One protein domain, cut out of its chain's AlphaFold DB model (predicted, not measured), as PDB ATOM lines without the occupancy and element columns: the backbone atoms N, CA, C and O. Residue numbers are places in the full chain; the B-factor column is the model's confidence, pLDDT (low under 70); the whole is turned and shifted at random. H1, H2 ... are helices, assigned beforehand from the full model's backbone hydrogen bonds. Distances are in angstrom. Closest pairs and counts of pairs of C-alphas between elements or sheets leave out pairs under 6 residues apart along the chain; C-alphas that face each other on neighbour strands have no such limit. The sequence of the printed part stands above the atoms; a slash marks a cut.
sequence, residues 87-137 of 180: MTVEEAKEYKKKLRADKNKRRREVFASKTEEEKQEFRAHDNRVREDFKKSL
ATOM      1  N   MET A  87     260.825 164.960 136.429       84.50
ATOM      2  CA  MET A  87     261.679 164.303 137.416       84.50
ATOM      3  C   MET A  87     261.460 162.797 137.375       84.50
ATOM      4  O   MET A  87     260.328 162.321 137.280       84.50
ATOM      5  N   THR A  88     262.539 162.042 137.519       89.75
ATOM      6  CA  THR A  88     262.458 160.605 137.784       89.75
ATOM      7  C   THR A  88     261.863 160.344 139.173       89.75
ATOM      8  O   THR A  88     261.806 161.223 140.042       89.75
ATOM      9  N   VAL A  89     261.420 159.108 139.418       87.69
ATOM     10  CA  VAL A  89     260.846 158.709 140.715       87.69
ATOM     11  C   VAL A  89     261.839 158.930 141.864       87.69
ATOM     12  O   VAL A  89     261.436 159.386 142.937       87.69
ATOM     13  N   GLU A  90     263.125 158.656 141.645       89.81
ATOM     14  CA  GLU A  90     264.162 158.836 142.666       89.81
ATOM     15  C   GLU A  90     264.453 160.314 142.942       89.81
ATOM     16  O   GLU A  90     264.473 160.731 144.103       89.81
ATOM     17  N   GLU A  91     264.533 161.148 141.905       86.69
ATOM     18  CA  GLU A  91     264.673 162.598 142.076       86.69
ATOM     19  C   GLU A  91     263.463 163.198 142.807       86.69
ATOM     20  O   GLU A  91     263.611 164.059 143.677       86.69
ATOM     21  N   ALA A  92     262.249 162.723 142.512       84.25
ATOM     22  CA  ALA A  92     261.038 163.172 143.193       84.25
ATOM     23  C   ALA A  92     261.013 162.748 144.674       84.25
ATOM     24  O   ALA A  92     260.576 163.524 145.534       84.25
ATOM     25  N   LYS A  93     261.491 161.538 145.001       89.75
ATOM     26  CA  LYS A  93     261.664 161.075 146.390       89.75
ATOM     27  C   LYS A  93     262.686 161.934 147.126       89.75
ATOM     28  O   LYS A  93     262.412 162.379 148.245       89.75
ATOM     29  N   GLU A  94     263.829 162.209 146.506       90.75
ATOM     30  CA  GLU A  94     264.882 163.028 147.101       90.75
ATOM     31  C   GLU A  94     264.417 164.474 147.313       90.75
ATOM     32  O   GLU A  94     264.600 165.043 148.392       90.75
ATOM     33  N   TYR A  95     263.715 165.050 146.337       87.06
ATOM     34  CA  TYR A  95     263.126 166.379 146.452       87.06
ATOM     35  C   TYR A  95     262.093 166.455 147.582       87.06
ATOM     36  O   TYR A  95     262.140 167.366 148.412       87.06
ATOM     37  N   LYS A  96     261.211 165.452 147.708       88.00
ATOM     38  CA  LYS A  96     260.285 165.350 148.848       88.00
ATOM     39  C   LYS A  96     261.026 165.229 150.181       88.00
ATOM     40  O   LYS A  96     260.607 165.845 151.163       88.00
ATOM     41  N   LYS A  97     262.123 164.466 150.240       92.88
ATOM     42  CA  LYS A  97     262.964 164.341 151.441       92.88
ATOM     43  C   LYS A  97     263.580 165.688 151.825       92.88
ATOM     44  O   LYS A  97     263.465 166.083 152.985       92.88
ATOM     45  N   LYS A  98     264.148 166.422 150.862       89.81
ATOM     46  CA  LYS A  98     264.699 167.775 151.062       89.81
ATOM     47  C   LYS A  98     263.629 168.754 151.542       89.81
ATOM     48  O   LYS A  98     263.848 169.441 152.534       89.81
ATOM     49  N   LEU A  99     262.441 168.747 150.936       90.00
ATOM     50  CA  LEU A  99     261.313 169.575 151.380       90.00
ATOM     51  C   LEU A  99     260.887 169.276 152.823       90.00
ATOM     52  O   LEU A  99     260.616 170.198 153.591       90.00
ATOM     53  N   ARG A 100     260.823 167.997 153.213       90.94
ATOM     54  CA  ARG A 100     260.515 167.613 154.600       90.94
ATOM     55  C   ARG A 100     261.596 168.090 155.566       90.94
ATOM     56  O   ARG A 100     261.262 168.604 156.631       90.94
ATOM     57  N   ALA A 101     262.866 167.929 155.198       91.31
ATOM     58  CA  ALA A 101     263.993 168.374 156.009       91.31
ATOM     59  C   ALA A 101     263.978 169.895 156.202       91.31
ATOM     60  O   ALA A 101     264.073 170.361 157.333       91.31
ATOM     61  N   ASP A 102     263.765 170.654 155.128       90.88
ATOM     62  CA  ASP A 102     263.679 172.112 155.170       90.88
ATOM     63  C   ASP A 102     262.479 172.592 156.002       90.88
ATOM     64  O   ASP A 102     262.626 173.429 156.891       90.88
ATOM     65  N   LYS A 103     261.298 171.981 155.830       90.69
ATOM     66  CA  LYS A 103     260.128 172.274 156.676       90.69
ATOM     67  C   LYS A 103     260.421 172.005 158.154       90.69
ATOM     68  O   LYS A 103     260.060 172.813 159.007       90.69
ATOM     69  N   ASN A 104     261.078 170.889 158.470       89.75
ATOM     70  CA  ASN A 104     261.452 170.559 159.844       89.75
ATOM     71  C   ASN A 104     262.507 171.517 160.405       89.75
ATOM     72  O   ASN A 104     262.413 171.888 161.572       89.75
ATOM     73  N   LYS A 105     263.471 171.948 159.585       91.50
ATOM     74  CA  LYS A 105     264.468 172.952 159.958       91.50
ATOM     75  C   LYS A 105     263.793 174.271 160.334       91.50
ATOM     76  O   LYS A 105     263.958 174.718 161.463       91.50
ATOM     77  N   ARG A 106     262.928 174.807 159.467       87.44
ATOM     78  CA  ARG A 106     262.167 176.037 159.752       87.44
ATOM     79  C   ARG A 106     261.310 175.912 161.010       87.44
ATOM     80  O   ARG A 106     261.265 176.825 161.821       87.44
ATOM     81  N   ARG A 107     260.650 174.764 161.218       85.00
ATOM     82  CA  ARG A 107     259.877 174.515 162.450       85.00
ATOM     83  C   ARG A 107     260.753 174.557 163.701       85.00
ATOM     84  O   ARG A 107     260.304 175.079 164.716       85.00
ATOM     85  N   ARG A 108     261.973 174.015 163.641       87.12
ATOM     86  CA  ARG A 108     262.931 174.074 164.755       87.12
ATOM     87  C   ARG A 108     263.405 175.496 165.015       87.12
ATOM     88  O   ARG A 108     263.456 175.883 166.170       87.12
ATOM     89  N   GLU A 109     263.700 176.263 163.971       89.19
ATOM     90  CA  GLU A 109     264.109 177.669 164.093       89.19
ATOM     91  C   GLU A 109     262.995 178.522 164.710       89.19
ATOM     92  O   GLU A 109     263.234 179.212 165.695       89.19
ATOM     93  N   VAL A 110     261.757 178.378 164.221       86.50
ATOM     94  CA  VAL A 110     260.574 179.041 164.800       86.50
ATOM     95  C   VAL A 110     260.360 178.629 166.254       86.50
ATOM     96  O   VAL A 110     259.964 179.445 167.073       86.50
ATOM     97  N   PHE A 111     260.598 177.363 166.602       86.69
ATOM     98  CA  PHE A 111     260.500 176.923 167.992       86.69
ATOM     99  C   PHE A 111     261.644 177.469 168.855       86.69
ATOM    100  O   PHE A 111     261.433 177.787 170.020       86.69
ATOM    101  N   ALA A 112     262.850 177.590 168.302       87.56
ATOM    102  CA  ALA A 112     264.014 178.110 169.008       87.56
ATOM    103  C   ALA A 112     263.884 179.608 169.319       87.56
ATOM    104  O   ALA A 112     264.323 180.024 170.389       87.56
ATOM    105  N   SER A 113     263.246 180.383 168.434       85.62
ATOM    106  CA  SER A 113     263.003 181.821 168.619       85.62
ATOM    107  C   SER A 113     261.892 182.153 169.619       85.62
ATOM    108  O   SER A 113     261.702 183.324 169.932       85.62
ATOM    109  N   LYS A 114     261.135 181.156 170.094       88.81
ATOM    110  CA  LYS A 114     260.094 181.342 171.114       88.81
ATOM    111  C   LYS A 114     260.686 181.577 172.498       88.81
ATOM    112  O   LYS A 114     261.789 181.109 172.799       88.81
ATOM    113  N   THR A 115     259.914 182.229 173.360       93.12
ATOM    114  CA  THR A 115     260.264 182.362 174.780       93.12
ATOM    115  C   THR A 115     260.165 181.007 175.493       93.12
ATOM    116  O   THR A 115     259.543 180.063 174.996       93.12
ATOM    117  N   GLU A 116     260.793 180.863 176.665       90.38
ATOM    118  CA  GLU A 116     260.686 179.607 177.423       90.38
ATOM    119  C   GLU A 116     259.259 179.326 177.910       90.38
ATOM    120  O   GLU A 116     258.860 178.162 177.937       90.38
ATOM    121  N   GLU A 117     258.472 180.363 178.199       88.00
ATOM    122  CA  GLU A 117     257.052 180.240 178.549       88.00
ATOM    123  C   GLU A 117     256.249 179.657 177.378       88.00
ATOM    124  O   GLU A 117     255.613 178.614 177.518       88.00
ATOM    125  N   GLU A 118     256.391 180.213 176.171       87.19
ATOM    126  CA  GLU A 118     255.726 179.698 174.966       87.19
ATOM    127  C   GLU A 118     256.164 178.264 174.617       87.19
ATOM    128  O   GLU A 118     255.374 177.445 174.129       87.19
ATOM    129  N   LYS A 119     257.438 177.923 174.854       89.38
ATOM    130  CA  LYS A 119     257.930 176.546 174.685       89.38
ATOM    131  C   LYS A 119     257.321 175.610 175.726       89.38
ATOM    132  O   LYS A 119     257.010 174.465 175.392       89.38
ATOM    133  N   GLN A 120     257.179 176.047 176.978       88.19
ATOM    134  CA  GLN A 120     256.516 175.274 178.032       88.19
ATOM    135  C   GLN A 120     255.040 175.045 177.707       88.19
ATOM    136  O   GLN A 120     254.592 173.902 177.790       88.19
ATOM    137  N   GLU A 121     254.319 176.062 177.240       88.56
ATOM    138  CA  GLU A 121     252.927 175.932 176.802       88.56
ATOM    139  C   GLU A 121     252.778 174.961 175.630       88.56
ATOM    140  O   GLU A 121     251.922 174.076 175.663       88.56
ATOM    141  N   PHE A 122     253.650 175.054 174.622       87.06
ATOM    142  CA  PHE A 122     253.636 174.122 173.495       87.06
ATOM    143  C   PHE A 122     253.886 172.675 173.945       87.06
ATOM    144  O   PHE A 122     253.182 171.764 173.512       87.06
ATOM    145  N   ARG A 123     254.853 172.454 174.848       87.56
ATOM    146  CA  ARG A 123     255.117 171.132 175.446       87.56
ATOM    147  C   ARG A 123     253.923 170.632 176.262       87.56
ATOM    148  O   ARG A 123     253.570 169.460 176.165       87.56
ATOM    149  N   ALA A 124     253.291 171.502 177.047       88.50
ATOM    150  CA  ALA A 124     252.120 171.162 177.846       88.50
ATOM    151  C   ALA A 124     250.922 170.793 176.961       88.50
ATOM    152  O   ALA A 124     250.257 169.795 177.224       88.50
ATOM    153  N   HIS A 125     250.682 171.545 175.886       90.31
ATOM    154  CA  HIS A 125     249.665 171.234 174.887       90.31
ATOM    155  C   HIS A 125     249.938 169.886 174.206       90.31
ATOM    156  O   HIS A 125     249.048 169.043 174.148       90.31
ATOM    157  N   ASP A 126     251.169 169.641 173.744       88.25
ATOM    158  CA  ASP A 126     251.550 168.370 173.111       88.25
ATOM    159  C   ASP A 126     251.377 167.174 174.064       88.25
ATOM    160  O   ASP A 126     250.881 166.116 173.676       88.25
ATOM    161  N   ASN A 127     251.706 167.359 175.345       87.94
ATOM    162  CA  ASN A 127     251.457 166.355 176.375       87.94
ATOM    163  C   ASN A 127     249.959 166.122 176.605       87.94
ATOM    164  O   ASN A 127     249.551 164.968 176.681       87.94
ATOM    165  N   ARG A 128     249.132 167.174 176.670       88.88
ATOM    166  CA  ARG A 128     247.671 167.028 176.800       88.88
ATOM    167  C   ARG A 128     247.089 166.247 175.630       88.88
ATOM    168  O   ARG A 128     246.447 165.233 175.859       88.88
ATOM    169  N   VAL A 129     247.419 166.632 174.395       88.19
ATOM    170  CA  VAL A 129     246.975 165.923 173.183       88.19
ATOM    171  C   VAL A 129     247.404 164.456 173.209       88.19
ATOM    172  O   VAL A 129     246.611 163.574 172.884       88.19
ATOM    173  N   ARG A 130     248.644 164.165 173.625       86.12
ATOM    174  CA  ARG A 130     249.135 162.786 173.754       86.12
ATOM    175  C   ARG A 130     248.345 161.989 174.787       86.12
ATOM    176  O   ARG A 130     248.019 160.832 174.534       86.12
ATOM    177  N   GLU A 131     248.079 162.568 175.950       85.50
ATOM    178  CA  GLU A 131     247.322 161.892 177.001       85.50
ATOM    179  C   GLU A 131     245.852 161.712 176.618       85.50
ATOM    180  O   GLU A 131     245.290 160.650 176.862       85.50
ATOM    181  N   ASP A 132     245.245 162.686 175.948       85.50
ATOM    182  CA  ASP A 132     243.876 162.577 175.446       85.50
ATOM    183  C   ASP A 132     243.775 161.508 174.355       85.50
ATOM    184  O   ASP A 132     242.873 160.672 174.394       85.50
ATOM    185  N   PHE A 133     244.767 161.428 173.463       82.44
ATOM    186  CA  PHE A 133     244.868 160.340 172.495       82.44
ATOM    187  C   PHE A 133     244.984 158.973 173.185       82.44
ATOM    188  O   PHE A 133     244.243 158.050 172.856       82.44
ATOM    189  N   LYS A 134     245.850 158.838 174.198       79.19
ATOM    190  CA  LYS A 134     245.973 157.591 174.974       79.19
ATOM    191  C   LYS A 134     244.674 157.205 175.679       79.19
ATOM    192  O   LYS A 134     244.377 156.022 175.766       79.19
ATOM    193  N   LYS A 135     243.922 158.183 176.187       80.06
ATOM    194  CA  LYS A 135     242.621 157.955 176.829       80.06
ATOM    195  C   LYS A 135     241.534 157.580 175.824       80.06
ATOM    196  O   LYS A 135     240.635 156.834 176.190       80.06
ATOM    197  N   SER A 136     241.613 158.087 174.592       76.69
ATOM    198  CA  SER A 136     240.670 157.745 173.519       76.69
ATOM    199  C   SER A 136     240.901 156.363 172.912       76.69
ATOM    200  O   SER A 136     240.019 155.843 172.234       76.69
ATOM    201  N   LEU A 137     242.071 155.760 173.140       74.00
ATOM    202  CA  LEU A 137     242.333 154.402 172.688       74.00
ATOM    203  C   LEU A 137     241.549 153.404 173.563       74.00
ATOM    204  O   LEU A 137     241.644 153.478 174.792       74.00
TER     205      LEU A 137
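AT A GLANCE: This is residues 87 to 137 of the 180 residues of an uncharacterized protein of Coniochaeta ligniaria NRRL 30616 (UniProt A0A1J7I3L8). Two long helices, H1 and then H2, meet near their ends in an open V, with a tight link at its corner and the rest of both arms standing well away from each other. The printed part has 51 residues with two named helices and no named strand, and its class is all helix. It is extended, with a radius of gyration of the C-alphas of 16.4 A, and flat, spanning 43 by 34 by 7 A.

IN THESE COORDINATES: H1, the longest helix, holds residues 89 to 112 and is 34.5 A long from C-alpha 89 at (260.846, 158.709, 140.715) to C-alpha 112. H2 holds residues 116 to 136 and is 29.9 A long, ending at C-alpha 136 at (240.670, 157.745, 173.519).

HOW THE PARTS SIT: H1 and H2 are close but not clearly touching; their closest C-alphas, those of Phe 111 and Lys 119, are 7.2 A apart. They stand at a steep tilt of 58 degrees and run opposite ways. In H1 and H2 every O i to N i+4 pair is within hydrogen-bond range.

THE WHOLE: The two C-alphas farthest apart, those of Thr 88 and Glu 117, are 45.6 A apart. Residues 96 to 110 of H1 and residues 123 to 137, of which 123 to 136 belong to H2, are among those that stand free. The printed part has no cut, and no printed residue is under 70 in pLDDT.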